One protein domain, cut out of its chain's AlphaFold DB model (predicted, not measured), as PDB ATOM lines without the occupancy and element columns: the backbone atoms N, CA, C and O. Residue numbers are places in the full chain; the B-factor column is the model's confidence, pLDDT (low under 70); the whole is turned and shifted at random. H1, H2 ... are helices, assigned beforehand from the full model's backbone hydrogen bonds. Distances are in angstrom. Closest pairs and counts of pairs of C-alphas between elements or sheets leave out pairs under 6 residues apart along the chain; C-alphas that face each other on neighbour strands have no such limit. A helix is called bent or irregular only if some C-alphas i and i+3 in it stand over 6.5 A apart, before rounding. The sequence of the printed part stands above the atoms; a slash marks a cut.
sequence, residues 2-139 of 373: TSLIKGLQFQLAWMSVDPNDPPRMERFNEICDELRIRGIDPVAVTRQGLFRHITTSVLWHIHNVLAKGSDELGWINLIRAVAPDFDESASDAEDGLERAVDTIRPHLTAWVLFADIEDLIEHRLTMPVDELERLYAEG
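This is residues 2 to 139 of the 373 residues of an uncharacterized protein of Mycobacterium sp. E2733 (UniProt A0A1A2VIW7). The bent helix H6 makes an L, and H4 spans the L from arm H6b to arm H6a, with H1 meeting H4 at their ends and H7 packing on H1. The hairpin of H1 and H2, with H3 at its corner, makes one end of the longest axis, H5 packs on H4 towards the other end, and H8 crosses H6b. The printed part has 138 residues with eight named helices, H1 to H8 in order, and no named strand: all helix, mostly crossed. It is compact, with a radius of gyration of the C-alphas of 15.6 A, yet flat, spanning 49 by 39 by 21 A.

Find C-alpha 93 at (107.570, 145.887, 133.361), where H6, residues 93 to 114, begins. By its hydrogen bonds it was assigned as one helix, but it is bent, with C-alphas 103 and 106 7.1 A apart: H6a is residues 93 to 103, 15.3 A, and H6b 106 to 114, 12.2 A. H6a is itself irregular, with C-alphas 99 and 102 6.7 A apart. H4, residues 51 to 68, runs 25.8 A from (90.641, 152.852, 118.024). Look for H1 at 2 to 12, H2 at 25 to 37, 18.4 A, H3 at 42 to 49, H5 at 75 to 82, H7 at 117 to 122 and H8 at 129 to 137.

Start at the hub, H6, whose arms stand only just about perpendicular, at 72 degrees. H4 touches H6a with residues 63 to 67 alone, closest at the C-alphas of Leu 66 and Ala 93, 6.6 A. H8 touches H6b, about perpendicular at 85 degrees, closest at the C-alphas of His 107 and Leu 132, 5.3 A. H1 and H2 form a helical hairpin, closest at the C-alphas of Leu 4 and Ile 31, 6.0 A. H7 touches H1, closest at the C-alphas of Ile 121 and Leu 12, 4.9 A. Every O i to N i+4 pair is within hydrogen-bond range in H1, H2, H3, H4, H5, H6b, H7 and H8; in H6a 5 of 7 are.

The C-alphas farthest apart, of Ile 37 and Ser 91, are 49.8 A apart. The printed part has no cut, and the link from H1 to H2 is long. Expect pLDDT under 70 at residues 16, 66 to 72 and 87 to 100.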
ATOM      1  N   THR A   2      90.446 168.155 109.286       91.31
ATOM      2  CA  THR A   2      91.673 167.852 110.037       91.31
ATOM      3  C   THR A   2      91.619 168.385 111.465       91.31
ATOM      4  O   THR A   2      91.853 167.636 112.406       91.31
ATOM      5  N   SER A   3      91.227 169.648 111.656       92.00
ATOM      6  CA  SER A   3      91.117 170.252 112.993       92.00
ATOM      7  C   SER A   3      90.083 169.572 113.896       92.00
ATOM      8  O   SER A   3      90.332 169.426 115.087       92.00
ATOM      9  N   LEU A   4      88.947 169.132 113.341       94.38
ATOM     10  CA  LEU A   4      87.894 168.449 114.099       94.38
ATOM     11  C   LEU A   4      88.367 167.071 114.559       94.38
ATOM     12  O   LEU A   4      88.285 166.764 115.741       94.38
ATOM     13  N   ILE A   5      88.913 166.265 113.644       94.12
ATOM     14  CA  ILE A   5      89.350 164.903 113.970       94.12
ATOM     15  C   ILE A   5      90.585 164.934 114.883       94.12
ATOM     16  O   ILE A   5      90.618 164.192 115.858       94.12
ATOM     17  N   LYS A   6      91.549 165.843 114.659       90.56
ATOM     18  CA  LYS A   6      92.667 166.049 115.602       90.56
ATOM     19  C   LYS A   6      92.195 166.564 116.961       90.56
ATOM     20  O   LYS A   6      92.747 166.172 117.982       90.56
ATOM     21  N   GLY A   7      91.169 167.414 116.989       91.44
ATOM     22  CA  GLY A   7      90.540 167.854 118.231       91.44
ATOM     23  C   GLY A   7      89.929 166.686 119.004       91.44
ATOM     24  O   GLY A   7      90.116 166.605 120.213       91.44
ATOM     25  N   LEU A   8      89.256 165.766 118.306       94.38
ATOM     26  CA  LEU A   8      88.673 164.560 118.891       94.38
ATOM     27  C   LEU A   8      89.757 163.597 119.389       94.38
ATOM     28  O   LEU A   8      89.667 163.106 120.507       94.38
ATOM     29  N   GLN A   9      90.812 163.397 118.595       90.81
ATOM     30  CA  GLN A   9      91.999 162.638 118.988       90.81
ATOM     31  C   GLN A   9      92.621 163.212 120.266       90.81
ATOM     32  O   GLN A   9      92.924 162.458 121.178       90.81
ATOM     33  N   PHE A  10      92.740 164.538 120.387       90.44
ATOM     34  CA  PHE A  10      93.247 165.178 121.604       90.44
ATOM     35  C   PHE A  10      92.364 164.911 122.837       90.44
ATOM     36  O   PHE A  10      92.888 164.796 123.938       90.44
ATOM     37  N   GLN A  11      91.041 164.769 122.673       93.25
ATOM     38  CA  GLN A  11      90.157 164.414 123.794       93.25
ATOM     39  C   GLN A  11      90.318 162.956 124.262       93.25
ATOM     40  O   GLN A  11      89.924 162.649 125.378       93.25
ATOM     41  N   LEU A  12      90.837 162.061 123.415       90.69
ATOM     42  CA  LEU A  12      90.722 160.605 123.591       90.69
ATOM     43  C   LEU A  12      92.052 159.840 123.533       90.69
ATOM     44  O   LEU A  12      92.064 158.631 123.701       90.69
ATOM     45  N   ALA A  13      93.148 160.494 123.160       83.00
ATOM     46  CA  ALA A  13      94.430 159.842 122.917       83.00
ATOM     47  C   ALA A  13      95.575 160.758 123.356       83.00
ATOM     48  O   ALA A  13      96.310 161.328 122.543       83.00
ATOM     49  N   TRP A  14      95.677 160.938 124.667       81.50
ATOM     50  CA  TRP A  14      96.670 161.767 125.335       81.50
ATOM     51  C   TRP A  14      97.593 160.903 126.199       81.50
ATOM     52  O   TRP A  14      97.141 160.105 127.007       81.50
ATOM     53  N   MET A  15      98.905 161.093 126.072       73.00
ATOM     54  CA  MET A  15      99.881 160.473 126.981       73.00
ATOM     55  C   MET A  15     100.077 161.349 128.224       73.00
ATOM     56  O   MET A  15     100.174 160.873 129.345       73.00
ATOM     57  N   SER A  16     100.055 162.669 128.066       67.50
ATOM     58  CA  SER A  16     100.087 163.615 129.179       67.50
ATOM     59  C   SER A  16      99.026 164.690 128.984       67.50
ATOM     60  O   SER A  16      98.775 165.143 127.867       67.50
ATOM     61  N   VAL A  17      98.382 165.082 130.082       72.19
ATOM     62  CA  VAL A  17      97.371 166.141 130.084       72.19
ATOM     63  C   VAL A  17      98.057 167.476 130.345       72.19
ATOM     64  O   VAL A  17      98.733 167.626 131.365       72.19
ATOM     65  N   ASP A  18      97.871 168.453 129.453       73.50
ATOM     66  CA  ASP A  18      98.199 169.846 129.766       73.50
ATOM     67  C   ASP A  18      97.245 170.320 130.874       73.50
ATOM     68  O   ASP A  18      96.030 170.354 130.647       73.50
ATOM     69  N   PRO A  19      97.750 170.715 132.059       77.56
ATOM     70  CA  PRO A  19      96.900 171.185 133.150       77.56
ATOM     71  C   PRO A  19      96.005 172.373 132.770       77.56
ATOM     72  O   PRO A  19      95.003 172.619 133.438       77.56
ATOM     73  N   ASN A  20      96.366 173.124 131.724       82.38
ATOM     74  CA  ASN A  20      95.635 174.307 131.279       82.38
ATOM     75  C   ASN A  20      94.557 174.011 130.223       82.38
ATOM     76  O   ASN A  20      93.664 174.840 130.042       82.38
ATOM     77  N   ASP A  21      94.616 172.872 129.530       83.56
ATOM     78  CA  ASP A  21      93.612 172.475 128.529       83.56
ATOM     79  C   ASP A  21      93.359 170.960 128.580       83.56
ATOM     80  O   ASP A  21      93.690 170.238 127.636       83.56
ATOM     81  N   PRO A  22      92.794 170.449 129.690       87.75
ATOM     82  CA  PRO A  22      92.527 169.030 129.817       87.75
ATOM     83  C   PRO A  22      91.413 168.565 128.865       87.75
ATOM     84  O   PRO A  22      90.519 169.351 128.509       87.75
ATOM     85  N   PRO A  23      91.421 167.274 128.487       89.12
ATOM     86  CA  PRO A  23      90.276 166.627 127.866       89.12
ATOM     87  C   PRO A  23      89.001 166.860 128.683       89.12
ATOM     88  O   PRO A  23      89.005 166.769 129.910       89.12
ATOM     89  N   ARG A  24      87.904 167.201 128.007       92.69
ATOM     90  CA  ARG A  24      86.623 167.524 128.638       92.69
ATOM     91  C   ARG A  24      85.449 167.150 127.750       92.69
ATOM     92  O   ARG A  24      85.430 167.424 126.550       92.69
ATOM     93  N   MET A  25      84.414 166.622 128.396       95.12
ATOM     94  CA  MET A  25      83.175 166.180 127.758       95.12
ATOM     95  C   MET A  25      82.507 167.273 126.904       95.12
ATOM     96  O   MET A  25      81.978 166.987 125.836       95.12
ATOM     97  N   GLU A  26      82.561 168.538 127.333       95.25
ATOM     98  CA  GLU A  26      82.001 169.674 126.583       95.25
ATOM     99  C   GLU A  26      82.633 169.808 125.188       95.25
ATOM    100  O   GLU A  26      81.923 169.780 124.184       95.25
ATOM    101  N   ARG A  27      83.969 169.849 125.110       94.25
ATOM    102  CA  ARG A  27      84.702 169.991 123.843       94.25
ATOM    103  C   ARG A  27      84.559 168.756 122.957       94.25
ATOM    104  O   ARG A  27      84.468 168.885 121.739       94.25
ATOM    105  N   PHE A  28      84.517 167.565 123.558       96.88
ATOM    106  CA  PHE A  28      84.182 166.335 122.841       96.88
ATOM    107  C   PHE A  28      82.808 166.456 122.159       96.88
ATOM    108  O   PHE A  28      82.700 166.248 120.951       96.88
ATOM    109  N   ASN A  29      81.779 166.865 122.906       97.56
ATOM    110  CA  ASN A  29      80.415 166.987 122.393       97.56
ATOM    111  C   ASN A  29      80.296 168.039 121.285       97.56
ATOM    112  O   ASN A  29      79.669 167.759 120.264       97.56
ATOM    113  N   GLU A  30      80.949 169.196 121.433       97.56
ATOM    114  CA  GLU A  30      81.007 170.229 120.388       97.56
ATOM    115  C   GLU A  30      81.569 169.676 119.070       97.56
ATOM    116  O   GLU A  30      81.004 169.889 117.995       97.56
ATOM    117  N   ILE A  31      82.666 168.915 119.143       97.50
ATOM    118  CA  ILE A  31      83.269 168.290 117.962       97.50
ATOM    119  C   ILE A  31      82.327 167.238 117.368       97.50
ATOM    120  O   ILE A  31      82.168 167.179 116.145       97.50
ATOM    121  N   CYS A  32      81.676 166.422 118.201       97.62
ATOM    122  CA  CYS A  32      80.710 165.429 117.740       97.62
ATOM    123  C   CYS A  32      79.504 166.062 117.036       97.62
ATOM    124  O   CYS A  32      79.068 165.546 116.005       97.62
ATOM    125  N   ASP A  33      78.984 167.179 117.539       97.94
ATOM    126  CA  ASP A  33      77.889 167.911 116.902       97.94
ATOM    127  C   ASP A  33      78.307 168.472 115.540       97.94
ATOM    128  O   ASP A  33      77.593 168.309 114.546       97.94
ATOM    129  N   GLU A  34      79.515 169.025 115.445       97.00
ATOM    130  CA  GLU A  34      80.081 169.478 114.176       97.00
ATOM    131  C   GLU A  34      80.275 168.320 113.172       97.00
ATOM    132  O   GLU A  34      80.032 168.489 111.969       97.00
ATOM    133  N   LEU A  35      80.675 167.128 113.627       95.81
ATOM    134  CA  LEU A  35      80.758 165.936 112.771       95.81
ATOM    135  C   LEU A  35      79.373 165.509 112.262       95.81
ATOM    136  O   LEU A  35      79.215 165.287 111.058       95.81
ATOM    137  N   ARG A  36      78.350 165.500 113.129       95.94
ATOM    138  CA  ARG A  36      76.961 165.177 112.747       95.94
ATOM    139  C   ARG A  36      76.412 166.142 111.701       95.94
ATOM    140  O   ARG A  36      75.805 165.701 110.728       95.94
ATOM    141  N   ILE A  37      76.667 167.446 111.847       94.69
ATOM    142  CA  ILE A  37      76.273 168.469 110.856       94.69
ATOM    143  C   ILE A  37      76.891 168.173 109.480       94.69
ATOM    144  O   ILE A  37      76.279 168.437 108.444       94.69
ATOM    145  N   ARG A  38      78.091 167.585 109.456       92.69
ATOM    146  CA  ARG A  38      78.794 167.168 108.233       92.69
ATOM    147  C   ARG A  38      78.398 165.767 107.760       92.69
ATOM    148  O   ARG A  38      79.027 165.263 106.838       92.69
ATOM    149  N   GLY A  39      77.367 165.153 108.342       91.69
ATOM    150  CA  GLY A  39      76.879 163.827 107.957       91.69
ATOM    151  C   GLY A  39      77.833 162.687 108.313       91.69
ATOM    152  O   GLY A  39      77.782 161.646 107.669       91.69
ATOM    153  N   ILE A  40      78.711 162.893 109.295       94.12
ATOM    154  CA  ILE A  40      79.684 161.905 109.763       94.12
ATOM    155  C   ILE A  40      79.180 161.338 111.085       94.12
ATOM    156  O   ILE A  40      78.753 162.105 111.949       94.12
ATOM    157  N   ASP A  41      79.249 160.018 111.258       94.31
ATOM    158  CA  ASP A  41      78.914 159.375 112.526       94.31
ATOM    159  C   ASP A  41      80.056 159.564 113.547       94.31
ATOM    160  O   ASP A  41      81.123 158.959 113.394       94.31
ATOM    161  N   PRO A  42      79.870 160.386 114.599       95.44
ATOM    162  CA  PRO A  42      80.908 160.588 115.598       95.44
ATOM    163  C   PRO A  42      81.200 159.324 116.412       95.44
ATOM    164  O   PRO A  42      82.332 159.157 116.847       95.44
ATOM    165  N   VAL A  43      80.230 158.420 116.601       94.25
ATOM    166  CA  VAL A  43      80.443 157.190 117.381       94.25
ATOM    167  C   VAL A  43      81.406 156.270 116.641       94.25
ATOM    168  O   VAL A  43      82.365 155.778 117.236       94.25
ATOM    169  N   ALA A  44      81.200 156.096 115.334       94.50
ATOM    170  CA  ALA A  44      82.101 155.324 114.492       94.50
ATOM    171  C   ALA A  44      83.508 155.948 114.444       94.50
ATOM    172  O   ALA A  44      84.500 155.247 114.642       94.50
ATOM    173  N   VAL A  45      83.622 157.270 114.262       95.75
ATOM    174  CA  VAL A  45      84.929 157.961 114.252       95.75
ATOM    175  C   VAL A  45      85.659 157.813 115.588       95.75
ATOM    176  O   VAL A  45      86.847 157.499 115.589       95.75
ATOM    177  N   THR A  46      84.966 157.984 116.714       95.81
ATOM    178  CA  THR A  46      85.544 157.825 118.055       95.81
ATOM    179  C   THR A  46      85.995 156.393 118.312       95.81
ATOM    180  O   THR A  46      87.147 156.173 118.668       95.81
ATOM    181  N   ARG A  47      85.110 155.409 118.136       94.56
ATOM    182  CA  ARG A  47      85.378 154.042 118.605       94.56
ATOM    183  C   ARG A  47      86.142 153.193 117.605       94.56
ATOM    184  O   ARG A  47      86.967 152.389 118.008       94.56
ATOM    185  N   GLN A  48      85.862 153.351 116.313       91.00
ATOM    186  CA  GLN A  48      86.473 152.549 115.249       91.00
ATOM    187  C   GLN A  48      87.612 153.317 114.576       91.00
ATOM    188  O   GLN A  48      88.687 152.763 114.357       91.00
ATOM    189  N   GLY A  49      87.407 154.605 114.282       87.12
ATOM    190  CA  GLY A  49      88.408 155.436 113.611       87.12
ATOM    191  C   GLY A  49      89.623 155.756 114.487       87.12
ATOM    192  O   GLY A  49      90.764 155.601 114.058       87.12
ATOM    193  N   LEU A  50      89.387 156.170 115.733       89.06
ATOM    194  CA  LEU A  50      90.441 156.487 116.699       89.06
ATOM    195  C   LEU A  50      90.867 155.284 117.550       89.06
ATOM    196  O   LEU A  50      91.716 155.457 118.419       89.06
ATOM    197  N   PHE A  51      90.368 154.076 117.260       87.94
ATOM    198  CA  PHE A  51      90.641 152.852 118.024       87.94
ATOM    199  C   PHE A  51      92.125 152.697 118.380       87.94
ATOM    200  O   PHE A  51      92.472 152.665 119.555       87.94
ATOM    201  N   ARG A  52      93.012 152.706 117.370       80.12
ATOM    202  CA  ARG A  52      94.468 152.555 117.560       80.12
ATOM    203  C   ARG A  52      95.066 153.648 118.447       80.12
ATOM    204  O   ARG A  52      95.967 153.383 119.225       80.12
ATOM    205  N   HIS A  53      94.574 154.878 118.332       83.56
ATOM    206  CA  HIS A  53      95.087 156.000 119.113       83.56
ATOM    207  C   HIS A  53      94.709 155.851 120.590       83.56
ATOM    208  O   HIS A  53      95.562 156.024 121.457       83.56
ATOM    209  N   ILE A  54      93.456 155.472 120.858       84.88
ATOM    210  CA  ILE A  54      92.947 155.223 122.211       84.88
ATOM    211  C   ILE A  54      93.697 154.044 122.840       84.88
ATOM    212  O   ILE A  54      94.211 154.167 123.949       84.88
ATOM    213  N   THR A  55      93.826 152.919 122.128       82.19
ATOM    214  CA  THR A  55      94.516 151.735 122.661       82.19
ATOM    215  C   THR A  55      95.989 152.004 122.946       82.19
ATOM    216  O   THR A  55      96.467 151.629 124.014       82.19
ATOM    217  N   THR A  56      96.705 152.712 122.065       75.81
ATOM    218  CA  THR A  56      98.088 153.141 122.331       75.81
ATOM    219  C   THR A  56      98.178 154.024 123.577       75.81
ATOM    220  O   THR A  56      99.081 153.835 124.391       75.81
ATOM    221  N   SER A  57      97.235 154.950 123.763       79.38
ATOM    222  CA  SER A  57      97.192 155.810 124.949       79.38
ATOM    223  C   SER A  57      96.985 155.010 126.232       79.38
ATOM    224  O   SER A  57      97.719 155.183 127.203       79.38
ATOM    225  N   VAL A  58      96.026 154.082 126.226       84.69
ATOM    226  CA  VAL A  58      95.743 153.200 127.365       84.69
ATOM    227  C   VAL A  58      96.951 152.331 127.708       84.69
ATOM    228  O   VAL A  58      97.345 152.279 128.872       84.69
ATOM    229  N   LEU A  59      97.589 151.702 126.717       78.19
ATOM    230  CA  LEU A  59      98.792 150.891 126.935       78.19
ATOM    231  C   LEU A  59      99.935 151.718 127.540       78.19
ATOM    232  O   LEU A  59     100.611 151.258 128.461       78.19
ATOM    233  N   TRP A  60     100.103 152.966 127.095       76.75
ATOM    234  CA  TRP A  60     101.062 153.893 127.694       76.75
ATOM    235  C   TRP A  60     100.736 154.193 129.168       76.75
ATOM    236  O   TRP A  60     101.642 154.243 130.006       76.75
ATOM    237  N   HIS A  61      99.458 154.364 129.528       77.44
ATOM    238  CA  HIS A  61      99.055 154.568 130.924       77.44
ATOM    239  C   HIS A  61      99.290 153.334 131.785       77.44
ATOM    240  O   HIS A  61      99.806 153.470 132.892       77.44
ATOM    241  N   ILE A  62      98.976 152.146 131.271       77.62
ATOM    242  CA  ILE A  62      99.248 150.872 131.940       77.62
ATOM    243  C   ILE A  62     100.737 150.762 132.271       77.62
ATOM    244  O   ILE A  62     101.093 150.566 133.432       77.62
ATOM    245  N   HIS A  63     101.603 150.983 131.280       73.50
ATOM    246  CA  HIS A  63     103.052 150.977 131.469       73.50
ATOM    247  C   HIS A  63     103.499 151.974 132.558       73.50
ATOM    248  O   HIS A  63     104.266 151.634 133.458       73.50
ATOM    249  N   ASN A  64     102.967 153.201 132.542       70.81
ATOM    250  CA  ASN A  64     103.308 154.211 133.548       70.81
ATOM    251  C   ASN A  64     102.825 153.873 134.960       70.81
ATOM    252  O   ASN A  64     103.506 154.205 135.932       70.81
ATOM    253  N   VAL A  65     101.645 153.266 135.086       72.50
ATOM    254  CA  VAL A  65     101.089 152.848 136.377       72.50
ATOM    255  C   VAL A  65     101.930 151.724 136.973       72.50
ATOM    256  O   VAL A  65     102.273 151.806 138.153       72.50
ATOM    257  N   LEU A  66     102.333 150.739 136.163       66.75
ATOM    258  CA  LEU A  66     103.246 149.664 136.574       66.75
ATOM    259  C   LEU A  66     104.569 150.217 137.124       66.75
ATOM    260  O   LEU A  66     105.069 149.739 138.136       66.75
ATOM    261  N   ALA A  67     105.087 151.294 136.528       63.44
ATOM    262  CA  ALA A  67     106.312 151.942 136.993       63.44
ATOM    263  C   ALA A  67     106.149 152.781 138.284       63.44
ATOM    264  O   ALA A  67     107.128 152.998 138.998       63.44
ATOM    265  N   LYS A  68     104.946 153.305 138.584       64.19
ATOM    266  CA  LYS A  68     104.715 154.315 139.648       64.19
ATOM    267  C   LYS A  68     103.847 153.844 140.823       64.19
ATOM    268  O   LYS A  68     103.851 154.502 141.863       64.19
ATOM    269  N   GLY A  69     103.143 152.718 140.697       56.56
ATOM    270  CA  GLY A  69     102.495 152.016 141.811       56.56
ATOM    271  C   GLY A  69     101.114 152.521 142.259       56.56
ATOM    272  O   GLY A  69     100.689 152.162 143.356       56.56
ATOM    273  N   SER A  70     100.391 153.317 141.460       59.19
ATOM    274  CA  SER A  70      98.998 153.707 141.767       59.19
ATOM    275  C   SER A  70      98.037 153.405 140.612       59.19
ATOM    276  O   SER A  70      98.011 154.126 139.616       59.19
ATOM    277  N   ASP A  71      97.222 152.357 140.757       65.94
ATOM    278  CA  ASP A  71      96.168 151.985 139.799       65.94
ATOM    279  C   ASP A  71      94.882 152.793 140.031       65.94
ATOM    280  O   ASP A  71      93.877 152.280 140.515       65.94
ATOM    281  N   GLU A  72      94.916 154.088 139.722       69.88
ATOM    282  CA  GLU A  72      93.719 154.943 139.789       69.88
ATOM    283  C   GLU A  72      92.789 154.753 138.575       69.88
ATOM    284  O   GLU A  72      91.638 155.191 138.598       69.88
ATOM    285  N   LEU A  73      93.275 154.087 137.520       82.00
ATOM    286  CA  LEU A  73      92.571 153.921 136.247       82.00
ATOM    287  C   LEU A  73      91.911 152.543 136.080       82.00
ATOM    288  O   LEU A  73      91.127 152.381 135.155       82.00
ATOM    289  N   GLY A  74      92.183 151.572 136.958       85.62
ATOM    290  CA  GLY A  74      91.506 150.267 137.007       85.62
ATOM    291  C   GLY A  74      92.103 149.181 136.105       85.62
ATOM    292  O   GLY A  74      91.624 148.046 136.116       85.62
ATOM    293  N   TRP A  75      93.155 149.491 135.345       87.44
ATOM    294  CA  TRP A  75      93.743 148.571 134.368       87.44
ATOM    295  C   TRP A  75      94.630 147.492 134.994       87.44
ATOM    296  O   TRP A  75      94.734 146.399 134.438       87.44
ATOM    297  N   ILE A  76      95.241 147.743 136.158       84.31
ATOM    298  CA  ILE A  76      96.056 146.714 136.827       84.31
ATOM    299  C   ILE A  76      95.164 145.592 137.353       84.31
ATOM    300  O   ILE A  76      95.520 144.420 137.250       84.31
ATOM    301  N   ASN A  77      93.968 145.920 137.849       84.69
ATOM    302  CA  ASN A  77      92.992 144.905 138.252       84.69
ATOM    303  C   ASN A  77      92.571 143.993 137.090       84.69
ATOM    304  O   ASN A  77      92.419 142.791 137.301       84.69
ATOM    305  N   LEU A  78      92.426 144.539 135.876       88.56
ATOM    306  CA  LEU A  78      92.190 143.732 134.675       88.56
ATOM    307  C   LEU A  78      93.360 142.777 134.427       88.56
ATOM    308  O   LEU A  78      93.138 141.576 134.319       88.56
ATOM    309  N   ILE A  79      94.594 143.292 134.384       85.56
ATOM    310  CA  ILE A  79      95.795 142.483 134.121       85.56
ATOM    311  C   ILE A  79      95.920 141.350 135.141       85.56
ATOM    312  O   ILE A  79      96.078 140.202 134.749       85.56
ATOM    313  N   ARG A  80      95.746 141.636 136.437       84.19
ATOM    314  CA  ARG A  80      95.758 140.615 137.499       84.19
ATOM    315  C   ARG A  80      94.705 139.527 137.304       84.19
ATOM    316  O   ARG A  80      94.939 138.381 137.678       84.19
ATOM    317  N   ALA A  81      93.535 139.888 136.779       86.75
ATOM    318  CA  ALA A  81      92.443 138.947 136.569       86.75
ATOM    319  C   ALA A  81      92.703 138.017 135.374       86.75
ATOM    320  O   ALA A  81      92.408 136.826 135.462       86.75
ATOM    321  N   VAL A  82      93.257 138.548 134.279       85.50
ATOM    322  CA  VAL A  82      93.378 137.814 133.005       85.50
ATOM    323  C   VAL A  82      94.774 137.233 132.765       85.50
ATOM    324  O   VAL A  82      94.918 136.265 132.025       85.50
ATOM    325  N   ALA A  83      95.793 137.786 133.419       82.62
ATOM    326  CA  ALA A  83      97.189 137.371 133.347       82.62
ATOM    327  C   ALA A  83      97.768 137.218 134.771       82.62
ATOM    328  O   ALA A  83      98.587 138.025 135.205       82.62
ATOM    329  N   PRO A  84      97.364 136.184 135.534       76.44
ATOM    330  CA  PRO A  84      97.788 136.002 136.928       76.44
ATOM    331  C   PRO A  84      99.291 135.718 137.095       76.44
ATOM    332  O   PRO A  84      99.827 135.918 138.182       76.44
ATOM    333  N   ASP A  85      99.964 135.272 136.029       73.06
ATOM    334  CA  ASP A  85     101.414 135.029 135.991       73.06
ATOM    335  C   ASP A  85     102.228 136.297 135.647       73.06
ATOM    336  O   ASP A  85     103.446 136.232 135.471       73.06
ATOM    337  N   PHE A  86     101.565 137.449 135.510       72.12
ATOM    338  CA  PHE A  86     102.197 138.731 135.223       72.12
ATOM    339  C   PHE A  86     103.040 139.212 136.415       72.12
ATOM    340  O   PHE A  86     102.521 139.412 137.515       72.12
ATOM    341  N   ASP A  87     104.342 139.417 136.196       66.69
ATOM    342  CA  ASP A  87     105.229 140.017 137.195       66.69
ATOM    343  C   ASP A  87     105.131 141.549 137.136       66.69
ATOM    344  O   ASP A  87     105.522 142.178 136.157       66.69
ATOM    345  N   GLU A  88     104.603 142.150 138.204       63.34
ATOM    346  CA  GLU A  88     104.458 143.604 138.364       63.34
ATOM    347  C   GLU A  88     105.769 144.301 138.773       63.34
ATOM    348  O   GLU A  88     105.770 145.502 139.059       63.34
ATOM    349  N   SER A  89     106.885 143.570 138.874       62.44
ATOM    350  CA  SER A  89     108.161 144.144 139.286       62.44
ATOM    351  C   SER A  89     108.672 145.189 138.280       62.44
ATOM    352  O   SER A  89     108.771 144.972 137.075       62.44
ATOM    353  N   ALA A  90     109.008 146.377 138.792       52.12
ATOM    354  CA  ALA A  90     109.334 147.543 137.970       52.12
ATOM    355  C   ALA A  90     110.631 147.413 137.143       52.12
ATOM    356  O   ALA A  90     110.878 148.281 136.309       52.12
ATOM    357  N   SER A  91     111.470 146.387 137.366       52.06
ATOM    358  CA  SER A  91     112.668 146.167 136.538       52.06
ATOM    359  C   SER A  91     112.356 145.512 135.192       52.06
ATOM    360  O   SER A  91     113.126 145.720 134.262       52.06
ATOM    361  N   ASP A  92     111.223 144.800 135.085       54.53
ATOM    362  CA  ASP A  92     110.874 143.936 133.943       54.53
ATOM    363  C   ASP A  92     109.480 144.293 133.356       54.53
ATOM    364  O   ASP A  92     108.871 143.520 132.614       54.53
ATOM    365  N   ALA A  93     108.941 145.474 133.694       53.00
ATOM    366  CA  ALA A  93     107.570 145.887 133.361       53.00
ATOM    367  C   ALA A  93     107.295 146.034 131.847       53.00
ATOM    368  O   ALA A  93     106.141 145.944 131.423       53.00
ATOM    369  N   GLU A  94     108.330 146.265 131.036       53.22
ATOM    370  CA  GLU A  94     108.239 146.355 129.571       53.22
ATOM    371  C   GLU A  94     108.020 144.967 128.946       53.22
ATOM    372  O   GLU A  94     106.972 144.730 128.340       53.22
ATOM    373  N   ASP A  95     108.911 144.014 129.240       56.25
ATOM    374  CA  ASP A  95     108.806 142.605 128.828       56.25
ATOM    375  C   ASP A  95     107.551 141.915 129.386       56.25
ATOM    376  O   ASP A  95     107.001 140.978 128.795       56.25
ATOM    377  N   GLY A  96     107.102 142.326 130.576       62.19
ATOM    378  CA  GLY A  96     105.853 141.865 131.172       62.19
ATOM    379  C   GLY A  96     104.635 142.335 130.378       62.19
ATOM    380  O   GLY A  96     103.753 141.530 130.065       62.19
ATOM    381  N   LEU A  97     104.571 143.632 130.048       63.28
ATOM    382  CA  LEU A  97     103.429 144.212 129.342       63.28
ATOM    383  C   LEU A  97     103.328 143.673 127.917       63.28
ATOM    384  O   LEU A  97     102.230 143.312 127.504       63.28
ATOM    385  N   GLU A  98     104.443 143.545 127.195       64.06
ATOM    386  CA  GLU A  98     104.449 142.990 125.835       64.06
ATOM    387  C   GLU A  98     103.840 141.578 125.794       64.06
ATOM    388  O   GLU A  98     102.976 141.296 124.962       64.06
ATOM    389  N   ARG A  99     104.180 140.719 126.765       65.12
ATOM    390  CA  ARG A  99     103.584 139.377 126.910       65.12
ATOM    391  C   ARG A  99     102.103 139.413 127.293       65.12
ATOM    392  O   ARG A  99     101.339 138.536 126.888       65.12
ATOM    393  N   ALA A 100     101.681 140.407 128.073       68.94
ATOM    394  CA  ALA A 100     100.295 140.547 128.510       68.94
ATOM    395  C   ALA A 100      99.380 141.175 127.446       68.94
ATOM    396  O   ALA A 100      98.173 140.931 127.490       68.94
ATOM    397  N   VAL A 101      99.919 141.942 126.485       73.12
ATOM    398  CA  VAL A 101      99.145 142.664 125.454       73.12
ATOM    399  C   VAL A 101      98.205 141.736 124.692       73.12
ATOM    400  O   VAL A 101      97.035 142.074 124.527       73.12
ATOM    401  N   ASP A 102      98.674 140.563 124.262       74.00
ATOM    402  CA  ASP A 102      97.829 139.597 123.547       74.00
ATOM    403  C   ASP A 102      96.679 139.079 124.424       74.00
ATOM    404  O   ASP A 102      95.571 138.867 123.933       74.00
ATOM    405  N   THR A 103      96.917 138.949 125.731       81.88
ATOM    406  CA  THR A 103      95.924 138.465 126.699       81.88
ATOM    407  C   THR A 103      94.867 139.527 127.010       81.88
ATOM    408  O   THR A 103      93.688 139.203 127.100       81.88
ATOM    409  N   ILE A 104      95.258 140.802 127.134       83.06
ATOM    410  CA  ILE A 104      94.325 141.911 127.415       83.06
ATOM    411  C   ILE A 104      93.644 142.461 126.155       83.06
ATOM    412  O   ILE A 104      92.681 143.220 126.264       83.06
ATOM    413  N   ARG A 105      94.139 142.129 124.952       85.31
ATOM    414  CA  ARG A 105      93.634 142.665 123.677       85.31
ATOM    415  C   ARG A 105      92.119 142.483 123.507       85.31
ATOM    416  O   ARG A 105      91.485 143.461 123.095       85.31
ATOM    417  N   PRO A 106      91.510 141.325 123.823       87.06
ATOM    418  CA  PRO A 106      90.061 141.166 123.742       87.06
ATOM    419  C   PRO A 106      89.301 142.162 124.627       87.06
ATOM    420  O   PRO A 106      88.392 142.849 124.157       87.06
ATOM    421  N   HIS A 107      89.728 142.317 125.881       92.50
ATOM    422  CA  HIS A 107      89.106 143.214 126.857       92.50
ATOM    423  C   HIS A 107      89.293 144.680 126.484       92.50
ATOM    424  O   HIS A 107      88.341 145.452 126.544       92.50
ATOM    425  N   LEU A 108      90.488 145.066 126.028       89.00
ATOM    426  CA  LEU A 108      90.757 146.417 125.539       89.00
ATOM    427  C   LEU A 108      89.904 146.738 124.305       89.00
ATOM    428  O   LEU A 108      89.355 147.834 124.194       89.00
ATOM    429  N   THR A 109      89.740 145.768 123.403       90.50
ATOM    430  CA  THR A 109      88.885 145.910 122.219       90.50
ATOM    431  C   THR A 109      87.428 146.113 122.617       90.50
ATOM    432  O   THR A 109      86.801 147.068 122.159       90.50
ATOM    433  N   ALA A 110      86.894 145.264 123.499       93.81
ATOM    434  CA  ALA A 110      85.539 145.419 124.019       93.81
ATOM    435  C   ALA A 110      85.365 146.775 124.722       93.81
ATOM    436  O   ALA A 110      84.408 147.499 124.451       93.81
ATOM    437  N   TRP A 111      86.330 147.179 125.548       96.44
ATOM    438  CA  TRP A 111      86.271 148.447 126.268       96.44
ATOM    439  C   TRP A 111      86.197 149.645 125.313       96.44
ATOM    440  O   TRP A 111      85.261 150.432 125.410       96.44
ATOM    441  N   VAL A 112      87.080 149.758 124.315       95.31
ATOM    442  CA  VAL A 112      87.014 150.885 123.358       95.31
ATOM    443  C   VAL A 112      85.672 150.917 122.611       95.31
ATOM    444  O   VAL A 112      85.118 151.989 122.339       95.31
ATOM    445  N   LEU A 113      85.106 149.750 122.301       94.56
ATOM    446  CA  LEU A 113      83.863 149.639 121.539       94.56
ATOM    447  C   LEU A 113      82.592 149.883 122.366       94.56
ATOM    448  O   LEU A 113      81.588 150.302 121.787       94.56
ATOM    449  N   PHE A 114      82.629 149.689 123.685       95.56
ATOM    450  CA  PHE A 114      81.421 149.710 124.518       95.56
ATOM    451  C   PHE A 114      81.479 150.613 125.756       95.56
ATOM    452  O   PHE A 114      80.419 150.984 126.252       95.56
ATOM    453  N   ALA A 115      82.659 151.013 126.238       96.31
ATOM    454  CA  ALA A 115      82.803 151.841 127.439       96.31
ATOM    455  C   ALA A 115      82.113 153.196 127.309       96.31
ATOM    456  O   ALA A 115      82.012 153.734 126.205       96.31
ATOM    457  N   ASP A 116      81.687 153.777 128.427       95.44
ATOM    458  CA  ASP A 116      81.130 155.125 128.432       95.44
ATOM    459  C   ASP A 116      82.139 156.142 127.881       95.44
ATOM    460  O   ASP A 116      83.353 155.999 128.007       95.44
ATOM    461  N   ILE A 117      81.641 157.193 127.228       95.00
ATOM    462  CA  ILE A 117      82.515 158.204 126.614       95.00
ATOM    463  C   ILE A 117      83.375 158.912 127.668       95.00
ATOM    464  O   ILE A 117      84.506 159.286 127.378       95.00
ATOM    465  N   GLU A 118      82.852 159.089 128.881       94.56
ATOM    466  CA  GLU A 118      83.600 159.676 129.996       94.56
ATOM    467  C   GLU A 118      84.805 158.805 130.363       94.56
ATOM    468  O   GLU A 118      85.922 159.308 130.429       94.56
ATOM    469  N   ASP A 119      84.606 157.489 130.441       95.00
ATOM    470  CA  ASP A 119      85.676 156.515 130.649       95.00
ATOM    471  C   ASP A 119      86.708 156.533 129.517       95.00
ATOM    472  O   ASP A 119      87.907 156.467 129.786       95.00
ATOM    473  N   LEU A 120      86.275 156.684 128.259       95.31
ATOM    474  CA  LEU A 120      87.203 156.835 127.132       95.31
ATOM    475  C   LEU A 120      88.042 158.115 127.239       95.31
ATOM    476  O   LEU A 120      89.230 158.079 126.943       95.31
ATOM    477  N   ILE A 121      87.443 159.237 127.648       94.31
ATOM    478  CA  ILE A 121      88.145 160.521 127.806       94.31
ATOM    479  C   ILE A 121      89.136 160.456 128.974       94.31
ATOM    480  O   ILE A 121      90.249 160.970 128.866       94.31
ATOM    481  N   GLU A 122      88.741 159.829 130.081       91.88
ATOM    482  CA  GLU A 122      89.546 159.715 131.302       91.88
ATOM    483  C   GLU A 122      90.517 158.520 131.283       91.88
ATOM    484  O   GLU A 122      91.300 158.354 132.218       91.88
ATOM    485  N   HIS A 123      90.466 157.686 130.238       92.06
ATOM    486  CA  HIS A 123      91.133 156.382 130.158       92.06
ATOM    487  C   HIS A 123      90.877 155.489 131.380       92.06
ATOM    488  O   HIS A 123      91.745 154.711 131.789       92.06
ATOM    489  N   ARG A 124      89.689 155.599 131.981       92.62
ATOM    490  CA  ARG A 124      89.317 154.854 133.183       92.62
ATOM    491  C   ARG A 124      88.572 153.582 132.809       92.62
ATOM    492  O   ARG A 124      87.588 153.606 132.077       92.62
ATOM    493  N   LEU A 125      89.008 152.463 133.367       93.88
ATOM    494  CA  LEU A 125      88.304 151.198 133.291       93.88
ATOM    495  C   LEU A 125      87.352 151.057 134.485       93.88
ATOM    496  O   LEU A 125      87.761 150.633 135.565       93.88
ATOM    497  N   THR A 126      86.076 151.407 134.298       93.94
ATOM    498  CA  THR A 126      85.029 151.142 135.309       93.94
ATOM    499  C   THR A 126      84.229 149.869 135.026       93.94
ATOM    500  O   THR A 126      83.625 149.300 135.938       93.94
ATOM    501  N   MET A 127      84.241 149.403 133.773       94.12
ATOM    502  CA  MET A 127      83.522 148.207 133.345       94.12
ATOM    503  C   MET A 127      84.126 146.938 133.977       94.12
ATOM    504  O   MET A 127      85.344 146.755 133.915       94.12
ATOM    505  N   PRO A 128      83.302 146.043 134.555       94.69
ATOM    506  CA  PRO A 128      83.770 144.764 135.084       94.69
ATOM    507  C   PRO A 128      84.418 143.869 134.016       94.69
ATOM    508  O   PRO A 128      84.013 143.874 132.855       94.69
ATOM    509  N   VAL A 129      85.410 143.067 134.414       93.19
ATOM    510  CA  VAL A 129      86.158 142.181 133.500       93.19
ATOM    511  C   VAL A 129      85.252 141.127 132.856       93.19
ATOM    512  O   VAL A 129      85.346 140.890 131.656       93.19
ATOM    513  N   ASP A 130      84.334 140.548 133.630       94.44
ATOM    514  CA  ASP A 130      83.352 139.564 133.166       94.44
ATOM    515  C   ASP A 130      82.381 140.149 132.132       94.44
ATOM    516  O   ASP A 130      81.979 139.467 131.189       94.44
ATOM    517  N   GLU A 131      82.050 141.435 132.261       95.25
ATOM    518  CA  GLU A 131      81.245 142.148 131.272       95.25
ATOM    519  C   GLU A 131      82.011 142.357 129.955       95.25
ATOM    520  O   GLU A 131      81.441 142.161 128.882       95.25
ATOM    521  N   LEU A 132      83.307 142.686 130.006       94.44
ATOM    522  CA  LEU A 132      84.145 142.811 128.805       94.44
ATOM    523  C   LEU A 132      84.280 141.480 128.061       94.44
ATOM    524  O   LEU A 132      84.166 141.445 126.837       94.44
ATOM    525  N   GLU A 133      84.495 140.387 128.796       92.94
ATOM    526  CA  GLU A 133      84.562 139.032 128.236       92.94
ATOM    527  C   GLU A 133      83.247 138.644 127.572       92.94
ATOM    528  O   GLU A 133      83.241 138.126 126.452       92.94
ATOM    529  N   ARG A 134      82.125 138.950 128.234       95.19
ATOM    530  CA  ARG A 134      80.786 138.730 127.691       95.19
ATOM    531  C   ARG A 134      80.574 139.511 126.396       95.19
ATOM    532  O   ARG A 134      80.176 138.912 125.401       95.19
ATOM    533  N   LEU A 135      80.866 140.812 126.383       92.50
ATOM    534  CA  LEU A 135      80.712 141.670 125.202       92.50
ATOM    535  C   LEU A 135      81.585 141.208 124.032       92.50
ATOM    536  O   LEU A 135      81.160 141.264 122.880       92.50
ATOM    537  N   TYR A 136      82.794 140.731 124.321       87.75
ATOM    538  CA  TYR A 136      83.670 140.178 123.298       87.75
ATOM    539  C   TYR A 136      83.122 138.868 122.717       87.75
ATOM    540  O   TYR A 136      83.101 138.692 121.499       87.75
ATOM    541  N   ALA A 137      82.643 137.969 123.580       89.69
ATOM    542  CA  ALA A 137      82.110 136.665 123.192       89.69
ATOM    543  C   ALA A 137      80.749 136.744 122.476       89.69
ATOM    544  O   ALA A 137      80.465 135.922 121.608       89.69
ATOM    545  N   GLU A 138      79.904 137.722 122.820       90.00
ATOM    546  CA  GLU A 138      78.606 137.968 122.168       90.00
ATOM    547  C   GLU A 138      78.750 138.509 120.732       90.00
ATOM    548  O   GLU A 138      77.792 138.467 119.956       90.00
ATOM    549  N   GLY A 139      79.954 138.953 120.361       81.00
ATOM    550  CA  GLY A 139      80.293 139.430 119.028       81.00
ATOM    551  C   GLY A 139      80.408 140.951 118.963       81.00
ATOM    552  O   GLY A 139      79.571 141.706 119.456       81.00
TER     553      GLY A 139